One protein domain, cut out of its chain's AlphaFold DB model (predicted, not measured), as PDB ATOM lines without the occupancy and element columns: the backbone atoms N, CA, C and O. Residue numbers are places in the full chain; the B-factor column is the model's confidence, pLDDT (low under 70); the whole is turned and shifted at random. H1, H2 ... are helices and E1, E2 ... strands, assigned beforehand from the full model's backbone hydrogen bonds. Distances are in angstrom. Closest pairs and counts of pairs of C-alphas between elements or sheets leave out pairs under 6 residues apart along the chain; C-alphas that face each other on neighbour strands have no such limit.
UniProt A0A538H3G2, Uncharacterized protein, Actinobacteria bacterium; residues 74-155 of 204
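What this domain is: This is residues 74 to 155 of the 204 residues of an uncharacterized protein of Actinobacteria bacterium (UniProt A0A538H3G2). From a small pair of parallel strands, E1 and E2, the printed part makes a wide loop: it reaches out to a far tip at residues 89 to 94, which stick out free, comes back through H1 and H2, and returns to the strands through H3. The helices do not form a bundle, and a long unnamed stretch, residues 115 to 136, runs between H2 and H3. The printed part has 82 residues, mostly helix in its named elements, in the order E1, H1, H2, H3, E2; under half of the residues are in these elements. It is only just loose, close to compact, with a radius of gyration of the C-alphas of 14.2 A and spans of 43 by 30 by 20 A.

How they stand to each other: Begin at E1, residues 79 to 81, and look beside it for E2, residues 152 to 154: they are parallel neighbours at 33 degrees, with N 81 and O 153 3.0 A apart and N 153 and O 79 2.9 A apart, within hydrogen-bond range. With H1, residues 93 to 102, H2, residues 105 to 114, and H3, residues 137 to 147, between them, they make a strand-helix-strand unit, two parallel neighbour strands joined through helices. H1 and H2 are close but not clearly touching, at a steep tilt of 57 degrees, the same way; their closest C-alphas, of Tyr 101 and Ala 107, are 6.4 A apart. H3 is apart from H1 and from H2. At the strands, the closest C-alphas of H3 and E1, those of Val 146 and Ile 79, are 7.2 A apart. In H1, H2 and H3 every O i to N i+4 pair is within hydrogen-bond range.

Where its parts are: Find C-alpha 79 at (64.057, -32.824, 96.787), where E1 begins its 6.3 A. H1 starts at C-alpha 93, (39.682, -7.379, 101.704), and runs 14.5 A; H2 runs 13.8 A and H3 15.0 A. E2, 6.7 A, ends at C-alpha 154, (64.932, -24.984, 99.937).

The domain as a whole: The C-alphas of Gly 74 and Ala 93 are the two farthest apart, 44.8 A. The printed part has no cut; the links E1 to H1 and H2 to H3 are long. Look for low confidence, pLDDT under 70, at residues 114 to 121.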
ATOM      1  N   GLY A  74      69.607 -42.218 103.572       88.62
ATOM      2  CA  GLY A  74      68.770 -41.376 104.425       88.62
ATOM      3  C   GLY A  74      68.096 -40.214 103.693       88.62
ATOM      4  O   GLY A  74      67.024 -39.796 104.119       88.62
ATOM      5  N   TYR A  75      68.662 -39.740 102.575       85.81
ATOM      6  CA  TYR A  75      68.124 -38.657 101.731       85.81
ATOM      7  C   TYR A  75      67.442 -39.183 100.455       85.81
ATOM      8  O   TYR A  75      67.314 -38.478  99.452       85.81
ATOM      9  N   ARG A  76      67.041 -40.460 100.433       86.62
ATOM     10  CA  ARG A  76      66.343 -41.042  99.283       86.62
ATOM     11  C   ARG A  76      64.999 -40.339  99.066       86.62
ATOM     12  O   ARG A  76      64.162 -40.320  99.959       86.62
ATOM     13  N   ASN A  77      64.760 -39.891  97.833       86.25
ATOM     14  CA  ASN A  77      63.562 -39.149  97.414       86.25
ATOM     15  C   ASN A  77      63.387 -37.783  98.099       86.25
ATOM     16  O   ASN A  77      62.292 -37.223  98.046       86.25
ATOM     17  N   ASP A  78      64.430 -37.243  98.722       89.88
ATOM     18  CA  ASP A  78      64.434 -35.830  99.083       89.88
ATOM     19  C   ASP A  78      64.594 -34.977  97.831       89.88
ATOM     20  O   ASP A  78      65.279 -35.360  96.876       89.88
ATOM     21  N   ILE A  79      63.965 -33.809  97.856       89.38
ATOM     22  CA  ILE A  79      64.057 -32.824  96.787       89.38
ATOM     23  C   ILE A  79      64.607 -31.532  97.364       89.38
ATOM     24  O   ILE A  79      64.158 -31.064  98.406       89.38
ATOM     25  N   ILE A  80      65.563 -30.959  96.642       89.25
ATOM     26  CA  ILE A  80      65.987 -29.576  96.819       89.25
ATOM     27  C   ILE A  80      65.300 -28.770  95.722       89.25
ATOM     28  O   ILE A  80      65.327 -29.179  94.557       89.25
ATOM     29  N   GLY A  81      64.676 -27.655  96.076       85.56
ATOM     30  CA  GLY A  81      64.025 -26.782  95.106       85.56
ATOM     31  C   GLY A  81      63.861 -25.357  95.609       85.56
ATOM     32  O   GLY A  81      64.286 -25.028  96.710       85.56
ATOM     33  N   GLY A  82      63.216 -24.533  94.792       83.62
ATOM     34  CA  GLY A  82      62.763 -23.197  95.167       83.62
ATOM     35  C   GLY A  82      61.246 -23.082  95.054       83.62
ATOM     36  O   GLY A  82      60.581 -23.963  94.494       83.62
ATOM     37  N   THR A  83      60.688 -21.998  95.585       80.94
ATOM     38  CA  THR A  83      59.252 -21.711  95.481       80.94
ATOM     39  C   THR A  83      58.987 -20.235  95.238       80.94
ATOM     40  O   THR A  83      59.555 -19.365  95.886       80.94
ATOM     41  N   ASP A  84      58.010 -19.958  94.382       84.75
ATOM     42  CA  ASP A  84      57.438 -18.623  94.263       84.75
ATOM     43  C   ASP A  84      56.300 -18.463  95.274       84.75
ATOM     44  O   ASP A  84      55.406 -19.311  95.369       84.75
ATOM     45  N   LEU A  85      56.318 -17.369  96.036       86.25
ATOM     46  CA  LEU A  85      55.299 -17.068  97.040       86.25
ATOM     47  C   LEU A  85      54.583 -15.762  96.711       86.25
ATOM     48  O   LEU A  85      55.201 -14.722  96.488       86.25
ATOM     49  N   ALA A  86      53.252 -15.797  96.755       89.56
ATOM     50  CA  ALA A  86      52.434 -14.593  96.737       89.56
ATOM     51  C   ALA A  86      52.171 -14.129  98.175       89.56
ATOM     52  O   ALA A  86      51.537 -14.838  98.958       89.56
ATOM     53  N   VAL A  87      52.624 -12.919  98.514       92.75
ATOM     54  CA  VAL A  87      52.468 -12.334  99.854       92.75
ATOM     55  C   VAL A  87      51.714 -11.010  99.765       92.75
ATOM     56  O   VAL A  87      52.015 -10.155  98.933       92.75
ATOM     57  N   ALA A  88      50.729 -10.816 100.643       94.81
ATOM     58  CA  ALA A  88      50.058  -9.529 100.788       94.81
ATOM     59  C   ALA A  88      50.837  -8.635 101.761       94.81
ATOM     60  O   ALA A  88      50.866  -8.904 102.957       94.81
ATOM     61  N   ILE A  89      51.409  -7.538 101.252       94.88
ATOM     62  CA  ILE A  89      52.074  -6.517 102.085       94.88
ATOM     63  C   ILE A  89      51.045  -5.799 102.974       94.88
ATOM     64  O   ILE A  89      51.296  -5.541 104.146       94.88
ATOM     65  N   ASN A  90      49.859  -5.517 102.425       95.25
ATOM     66  CA  ASN A  90      48.749  -4.893 103.144       95.25
ATOM     67  C   ASN A  90      47.558  -5.845 103.222       95.25
ATOM     68  O   ASN A  90      47.053  -6.291 102.192       95.25
ATOM     69  N   ASN A  91      47.053  -6.091 104.431       95.38
ATOM     70  CA  ASN A  91      45.950  -7.020 104.676       95.38
ATOM     71  C   ASN A  91      44.566  -6.383 104.420       95.38
ATOM     72  O   ASN A  91      43.783  -6.123 105.338       95.38
ATOM     73  N   THR A  92      44.243  -6.139 103.151       97.88
ATOM     74  CA  THR A  92      42.941  -5.608 102.703       97.88
ATOM     75  C   THR A  92      41.974  -6.718 102.285       97.88
ATOM     76  O   THR A  92      42.391  -7.837 101.979       97.88
ATOM     77  N   ALA A  93      40.672  -6.421 102.209       97.69
ATOM     78  CA  ALA A  93      39.682  -7.379 101.704       97.69
ATOM     79  C   ALA A  93      40.027  -7.888 100.290       97.69
ATOM     80  O   ALA A  93      39.981  -9.097 100.052       97.69
ATOM     81  N   SER A  94      40.464  -6.991  99.401       97.12
ATOM     82  CA  SER A  94      40.868  -7.320  98.030       97.12
ATOM     83  C   SER A  94      42.122  -8.197  97.986       97.12
ATOM     84  O   SER A  94      42.137  -9.196  97.274       97.12
ATOM     85  N   SER A  95      43.148  -7.891  98.793       97.38
ATOM     86  CA  SER A  95      44.364  -8.722  98.868       97.38
ATOM     87  C   SER A  95      44.051 -10.148  99.339       97.38
ATOM     88  O   SER A  95      44.510 -11.117  98.741       97.38
ATOM     89  N   ARG A  96      43.177 -10.294 100.347       97.19
ATOM     90  CA  ARG A  96      42.723 -11.601 100.833       97.19
ATOM     91  C   ARG A  96      41.940 -12.360  99.768       97.19
ATOM     92  O   ARG A  96      42.054 -13.578  99.688       97.19
ATOM     93  N   GLN A  97      41.126 -11.669  98.970       97.06
ATOM     94  CA  GLN A  97      40.386 -12.299  97.878       97.06
ATOM     95  C   GLN A  97      41.324 -12.802  96.777       97.06
ATOM     96  O   GLN A  97      41.156 -13.936  96.334       97.06
ATOM     97  N   LEU A  98      42.332 -12.013  96.398       95.44
ATOM     98  CA  LEU A  98      43.343 -12.433  95.430       95.44
ATOM     99  C   LEU A  98      44.129 -13.652  95.930       95.44
ATOM    100  O   LEU A  98      44.218 -14.644  95.215       95.44
ATOM    101  N   LEU A  99      44.635 -13.623  97.167       95.12
ATOM    102  CA  LEU A  99      45.366 -14.762  97.735       95.12
ATOM    103  C   LEU A  99      44.494 -16.023  97.835       95.12
ATOM    104  O   LEU A  99      44.962 -17.115  97.524       95.12
ATOM    105  N   ARG A 100      43.206 -15.889  98.192       94.00
ATOM    106  CA  ARG A 100      42.256 -17.018  98.165       94.00
ATOM    107  C   ARG A 100      42.061 -17.583  96.763       94.00
ATOM    108  O   ARG A 100      41.966 -18.797  96.620       94.00
ATOM    109  N   TYR A 101      41.993 -16.724  95.747       93.25
ATOM    110  CA  TYR A 101      41.915 -17.179  94.364       93.25
ATOM    111  C   TYR A 101      43.189 -17.922  93.956       93.25
ATOM    112  O   TYR A 101      43.081 -19.041  93.468       93.25
ATOM    113  N   LEU A 102      44.376 -17.365  94.221       90.94
ATOM    114  CA  LEU A 102      45.660 -18.003  93.899       90.94
ATOM    115  C   LEU A 102      45.835 -19.367  94.592       90.94
ATOM    116  O   LEU A 102      46.423 -20.273  94.012       90.94
ATOM    117  N   ALA A 103      45.273 -19.541  95.791       89.38
ATOM    118  CA  ALA A 103      45.267 -20.814  96.515       89.38
ATOM    119  C   ALA A 103      44.180 -21.810  96.047       89.38
ATOM    120  O   ALA A 103      44.133 -22.944  96.526       89.38
ATOM    121  N   SER A 104      43.273 -21.411  95.152       90.38
ATOM    122  CA  SER A 104      42.159 -22.253  94.699       90.38
ATOM    123  C   SER A 104      42.591 -23.312  93.678       90.38
ATOM    124  O   SER A 104      43.624 -23.179  93.019       90.38
ATOM    125  N   ALA A 105      41.773 -24.359  93.507       88.06
ATOM    126  CA  ALA A 105      41.989 -25.368  92.466       88.06
ATOM    127  C   ALA A 105      41.975 -24.746  91.062       88.06
ATOM    128  O   ALA A 105      42.846 -25.046  90.262       88.06
ATOM    129  N   ALA A 106      41.067 -23.796  90.810       88.06
ATOM    130  CA  ALA A 106      40.955 -23.113  89.523       88.06
ATOM    131  C   ALA A 106      42.242 -22.366  89.134       88.06
ATOM    132  O   ALA A 106      42.694 -22.466  87.996       88.06
ATOM    133  N   ALA A 107      42.869 -21.653  90.076       87.69
ATOM    134  CA  ALA A 107      44.169 -21.031  89.820       87.69
ATOM    135  C   ALA A 107      45.274 -22.081  89.625       87.69
ATOM    136  O   ALA A 107      46.129 -21.911  88.757       87.69
ATOM    137  N   GLY A 108      45.231 -23.178  90.387       84.88
ATOM    138  CA  GLY A 108      46.137 -24.312  90.219       84.88
ATOM    139  C   GLY A 108      46.045 -24.960  88.833       84.88
ATOM    140  O   GLY A 108      47.081 -25.243  88.235       84.88
ATOM    141  N   ASP A 109      44.833 -25.136  88.308       83.00
ATOM    142  CA  ASP A 109      44.577 -25.675  86.970       83.00
ATOM    143  C   ASP A 109      45.083 -24.721  85.889       83.00
ATOM    144  O   ASP A 109      45.750 -25.158  84.952       83.00
ATOM    145  N   VAL A 110      44.844 -23.411  86.042       84.12
ATOM    146  CA  VAL A 110      45.430 -22.399  85.150       84.12
ATOM    147  C   VAL A 110      46.952 -22.491  85.172       84.12
ATOM    148  O   VAL A 110      47.562 -22.474  84.109       84.12
ATOM    149  N   TRP A 111      47.574 -22.630  86.342       80.94
ATOM    150  CA  TRP A 111      49.030 -22.729  86.462       80.94
ATOM    151  C   TRP A 111      49.595 -23.984  85.787       80.94
ATOM    152  O   TRP A 111      50.553 -23.902  85.021       80.94
ATOM    153  N   ALA A 112      48.971 -25.141  86.013       79.69
ATOM    154  CA  ALA A 112      49.381 -26.401  85.398       79.69
ATOM    155  C   ALA A 112      49.180 -26.400  83.874       79.69
ATOM    156  O   ALA A 112      50.037 -26.885  83.125       79.69
ATOM    157  N   ALA A 113      48.085 -25.790  83.415       75.50
ATOM    158  CA  ALA A 113      47.791 -25.615  82.002       75.50
ATOM    159  C   ALA A 113      48.661 -24.534  81.349       75.50
ATOM    160  O   ALA A 113      48.933 -24.635  80.157       75.50
ATOM    161  N   ALA A 114      49.142 -23.526  82.085       68.25
ATOM    162  CA  ALA A 114      49.958 -22.424  81.560       68.25
ATOM    163  C   ALA A 114      51.282 -22.898  80.935       68.25
ATOM    164  O   ALA A 114      51.834 -22.223  80.064       68.25
ATOM    165  N   GLY A 115      51.749 -24.106  81.265       57.84
ATOM    166  CA  GLY A 115      52.801 -24.783  80.500       57.84
ATOM    167  C   GLY A 115      52.491 -24.935  78.997       57.84
ATOM    168  O   GLY A 115      53.420 -25.091  78.210       57.84
ATOM    169  N   THR A 116      51.216 -24.856  78.584       48.62
ATOM    170  CA  THR A 116      50.756 -24.885  77.178       48.62
ATOM    171  C   THR A 116      50.735 -23.514  76.490       48.62
ATOM    172  O   THR A 116      50.845 -23.469  75.267       48.62
ATOM    173  N   THR A 117      50.592 -22.404  77.228       46.78
ATOM    174  CA  THR A 117      50.318 -21.067  76.654       46.78
ATOM    175  C   THR A 117      51.372 -20.012  76.974       46.78
ATOM    176  O   THR A 117      51.676 -19.187  76.117       46.78
ATOM    177  N   THR A 118      51.952 -20.029  78.175       49.12
ATOM    178  CA  THR A 118      52.976 -19.062  78.615       49.12
ATOM    179  C   THR A 118      54.322 -19.722  78.904       49.12
ATOM    180  O   THR A 118      55.313 -19.032  79.139       49.12
ATOM    181  N   GLY A 119      54.371 -21.058  78.850       53.75
ATOM    182  CA  GLY A 119      55.560 -21.832  79.159       53.75
ATOM    183  C   GLY A 119      55.900 -21.754  80.640       53.75
ATOM    184  O   GLY A 119      57.054 -21.527  80.956       53.75
ATOM    185  N   SER A 120      54.926 -21.902  81.545       56.97
ATOM    186  CA  SER A 120      55.241 -22.127  82.961       56.97
ATOM    187  C   SER A 120      55.758 -23.559  83.154       56.97
ATOM    188  O   SER A 120      55.096 -24.523  82.762       56.97
ATOM    189  N   TRP A 121      56.954 -23.692  83.725       69.06
ATOM    190  CA  TRP A 121      57.652 -24.964  83.982       69.06
ATOM    191  C   TRP A 121      57.785 -25.243  85.480       69.06
ATOM    192  O   TRP A 121      58.724 -25.897  85.920       69.06
ATOM    193  N   SER A 122      56.833 -24.728  86.257       72.62
ATOM    194  CA  SER A 122      56.774 -24.901  87.703       72.62
ATOM    195  C   SER A 122      55.610 -25.811  88.083       72.62
ATOM    196  O   SER A 122      54.537 -25.800  87.472       72.62
ATOM    197  N   VAL A 123      55.806 -26.594  89.135       84.44
ATOM    198  CA  VAL A 123      54.778 -27.478  89.683       84.44
ATOM    199  C   VAL A 123      53.805 -26.656  90.529       84.44
ATOM    200  O   VAL A 123      54.216 -25.937  91.434       84.44
ATOM    201  N   SER A 124      52.502 -26.767  90.253       85.19
ATOM    202  CA  SER A 124      51.475 -26.206  91.143       85.19
ATOM    203  C   SER A 124      51.560 -26.835  92.544       85.19
ATOM    204  O   SER A 124      51.553 -28.064  92.639       85.19
ATOM    205  N   PRO A 125      51.570 -26.044  93.637       80.19
ATOM    206  CA  PRO A 125      51.532 -26.578  95.001       80.19
ATOM    207  C   PRO A 125      50.143 -27.126  95.376       80.19
ATOM    208  O   PRO A 125      49.956 -27.710  96.446       80.19
ATOM    209  N   ASN A 126      49.138 -26.922  94.520       84.88
ATOM    210  CA  ASN A 126      47.777 -27.345  94.790       84.88
ATOM    211  C   ASN A 126      47.607 -28.854  94.548       84.88
ATOM    212  O   ASN A 126      47.621 -29.326  93.414       84.88
ATOM    213  N   ARG A 127      47.357 -29.604  95.628       82.88
ATOM    214  CA  ARG A 127      47.163 -31.067  95.610       82.88
ATOM    215  C   ARG A 127      45.941 -31.535  94.813       82.88
ATOM    216  O   ARG A 127      45.809 -32.730  94.570       82.88
ATOM    217  N   LEU A 128      45.035 -30.625  94.457       82.94
ATOM    218  CA  LEU A 128      43.846 -30.921  93.660       82.94
ATOM    219  C   LEU A 128      44.135 -30.943  92.154       82.94
ATOM    220  O   LEU A 128      43.283 -31.392  91.395       82.94
ATOM    221  N   VAL A 129      45.321 -30.504  91.725       83.12
ATOM    222  CA  VAL A 129      45.747 -30.565  90.324       83.12
ATOM    223  C   VAL A 129      46.257 -31.979  90.019       83.12
ATOM    224  O   VAL A 129      47.293 -32.389  90.553       83.12
ATOM    225  N   PRO A 130      45.579 -32.762  89.160       82.19
ATOM    226  CA  PRO A 130      46.060 -34.084  88.795       82.19
ATOM    227  C   PRO A 130      47.274 -33.978  87.869       82.19
ATOM    228  O   PRO A 130      47.411 -33.040  87.086       82.19
ATOM    229  N   ARG A 131      48.119 -35.014  87.855       81.50
ATOM    230  CA  ARG A 131      49.271 -35.110  86.938       81.50
ATOM    231  C   ARG A 131      48.883 -34.909  85.461       81.50
ATOM    232  O   ARG A 131      49.677 -34.391  84.680       81.50
ATOM    233  N   SER A 132      47.681 -35.320  85.062       82.81
ATOM    234  CA  SER A 132      47.160 -35.132  83.702       82.81
ATOM    235  C   SER A 132      46.856 -33.672  83.346       82.81
ATOM    236  O   SER A 132      46.651 -33.387  82.173       82.81
ATOM    237  N   GLY A 133      46.822 -32.763  84.326       82.25
ATOM    238  CA  GLY A 133      46.625 -31.328  84.113       82.25
ATOM    239  C   GLY A 133      47.861 -30.602  83.574       82.25
ATOM    240  O   GLY A 133      47.743 -29.470  83.115       82.25
ATOM    241  N   TYR A 134      49.041 -31.234  83.594       84.69
ATOM    242  CA  TYR A 134      50.274 -30.617  83.105       84.69
ATOM    243  C   TYR A 134      50.464 -30.799  81.597       84.69
ATOM    244  O   TYR A 134      50.345 -31.895  81.050       84.69
ATOM    245  N   ALA A 135      50.870 -29.706  80.951       78.31
ATOM    246  CA  ALA A 135      51.052 -29.567  79.506       78.31
ATOM    247  C   ALA A 135      52.000 -30.582  78.847       78.31
ATOM    248  O   ALA A 135      51.871 -30.891  77.662       78.31
ATOM    249  N   ASN A 136      53.015 -31.050  79.576       80.94
ATOM    250  CA  ASN A 136      54.042 -31.922  79.025       80.94
ATOM    251  C   ASN A 136      54.591 -32.903  80.070       80.94
ATOM    252  O   ASN A 136      54.465 -32.713  81.281       80.94
ATOM    253  N   LYS A 137      55.233 -33.972  79.580       83.50
ATOM    254  CA  LYS A 137      55.720 -35.079  80.415       83.50
ATOM    255  C   LYS A 137      56.794 -34.673  81.429       83.50
ATOM    256  O   LYS A 137      56.880 -35.337  82.456       83.50
ATOM    257  N   LEU A 138      57.594 -33.637  81.160       86.75
ATOM    258  CA  LEU A 138      58.656 -33.201  82.074       86.75
ATOM    259  C   LEU A 138      58.045 -32.590  83.333       86.75
ATOM    260  O   LEU A 138      58.299 -33.086  84.425       86.75
ATOM    261  N   VAL A 139      57.135 -31.625  83.170       86.00
ATOM    262  CA  VAL A 139      56.459 -30.986  84.309       86.00
ATOM    263  C   VAL A 139      55.575 -31.995  85.047       86.00
ATOM    264  O   VAL A 139      55.562 -32.034  86.272       86.00
ATOM    265  N   GLY A 140      54.906 -32.904  84.328       86.19
ATOM    266  CA  GLY A 140      54.175 -34.004  84.966       86.19
ATOM    267  C   GLY A 140      55.079 -34.926  85.803       86.19
ATOM    268  O   GLY A 140      54.669 -35.386  86.872       86.19
ATOM    269  N   ASN A 141      56.309 -35.197  85.346       86.69
ATOM    270  CA  ASN A 141      57.312 -35.953  86.101       86.69
ATOM    271  C   ASN A 141      57.790 -35.195  87.336       86.69
ATOM    272  O   ASN A 141      57.856 -35.797  88.403       86.69
ATOM    273  N   GLU A 142      58.087 -33.905  87.219       87.25
ATOM    274  CA  GLU A 142      58.459 -33.051  88.355       87.25
ATOM    275  C   GLU A 142      57.335 -32.974  89.386       87.25
ATOM    276  O   GLU A 142      57.578 -33.189  90.568       87.25
ATOM    277  N   ALA A 143      56.083 -32.816  88.948       87.56
ATOM    278  CA  ALA A 143      54.926 -32.836  89.838       87.56
ATOM    279  C   ALA A 143      54.809 -34.157  90.606       87.56
ATOM    280  O   ALA A 143      54.462 -34.175  91.782       87.56
ATOM    281  N   SER A 144      55.147 -35.276  89.960       86.81
ATOM    282  CA  SER A 144      55.191 -36.576  90.636       86.81
ATOM    283  C   SER A 144      56.382 -36.718  91.571       86.81
ATOM    284  O   SER A 144      56.247 -37.377  92.593       86.81
ATOM    285  N   GLN A 145      57.531 -36.121  91.256       87.62
ATOM    286  CA  GLN A 145      58.661 -36.080  92.182       87.62
ATOM    287  C   GLN A 145      58.260 -35.311  93.443       87.62
ATOM    288  O   GLN A 145      58.330 -35.875  94.528       87.62
ATOM    289  N   VAL A 146      57.727 -34.095  93.293       88.31
ATOM    290  CA  VAL A 146      57.245 -33.260  94.407       88.31
ATOM    291  C   VAL A 146      56.174 -33.982  95.228       88.31
ATOM    292  O   VAL A 146      56.276 -34.044  96.448       88.31
ATOM    293  N   ALA A 147      55.179 -34.596  94.581       87.38
ATOM    294  CA  ALA A 147      54.105 -35.307  95.278       87.38
ATOM    295  C   ALA A 147      54.575 -36.550  96.060       87.38
ATOM    296  O   ALA A 147      53.896 -36.961  96.997       87.38
ATOM    297  N   ASN A 148      55.702 -37.155  95.669       88.19
ATOM    298  CA  ASN A 148      56.274 -38.342  96.314       88.19
ATOM    299  C   ASN A 148      57.519 -38.031  97.164       88.19
ATOM    300  O   ASN A 148      58.164 -38.962  97.656       88.19
ATOM    301  N   ALA A 149      57.882 -36.756  97.313       89.50
ATOM    302  CA  ALA A 149      59.050 -36.351  98.075       89.50
ATOM    303  C   ALA A 149      58.858 -36.678  99.560       89.50
ATOM    304  O   ALA A 149      57.792 -36.429 100.124       89.50
ATOM    305  N   GLN A 150      59.891 -37.225 100.204       89.31
ATOM    306  CA  GLN A 150      59.858 -37.432 101.658       89.31
ATOM    307  C   GLN A 150      60.088 -36.125 102.408       89.31
ATOM    308  O   GLN A 150      59.448 -35.867 103.428       89.31
ATOM    309  N   ARG A 151      61.000 -35.306 101.883       89.56
ATOM    310  CA  ARG A 151      61.289 -33.952 102.337       89.56
ATOM    311  C   ARG A 151      61.505 -33.055 101.131       89.56
ATOM    312  O   ARG A 151      62.006 -33.500 100.095       89.56
ATOM    313  N   ILE A 152      61.116 -31.800 101.293       88.44
ATOM    314  CA  ILE A 152      61.440 -30.723 100.368       88.44
ATOM    315  C   ILE A 152      62.228 -29.711 101.183       88.44
ATOM    316  O   ILE A 152      61.698 -29.183 102.158       88.44
ATOM    317  N   GLU A 153      63.471 -29.483 100.784       89.44
ATOM    318  CA  GLU A 153      64.331 -28.447 101.348       89.44
ATOM    319  C   GLU A 153      64.495 -27.331 100.321       89.44
ATOM    320  O   GLU A 153      64.538 -27.581  99.108       89.44
ATOM    321  N   PHE A 154      64.587 -26.096 100.805       89.69
ATOM    322  CA  PHE A 154      64.932 -24.984  99.937       89.69
ATOM    323  C   PHE A 154      66.421 -25.007  99.617       89.69
ATOM    324  O   PHE A 154      67.239 -25.442 100.429       89.69
ATOM    325  N   ASP A 155      66.793 -24.584  98.412       88.69
ATOM    326  CA  ASP A 155      68.207 -24.441  98.097       88.69
ATOM    327  C   ASP A 155      68.835 -23.270  98.874       88.69
ATOM    328  O   ASP A 155      68.157 -22.417  99.450       88.69
TER     329      ASP A 155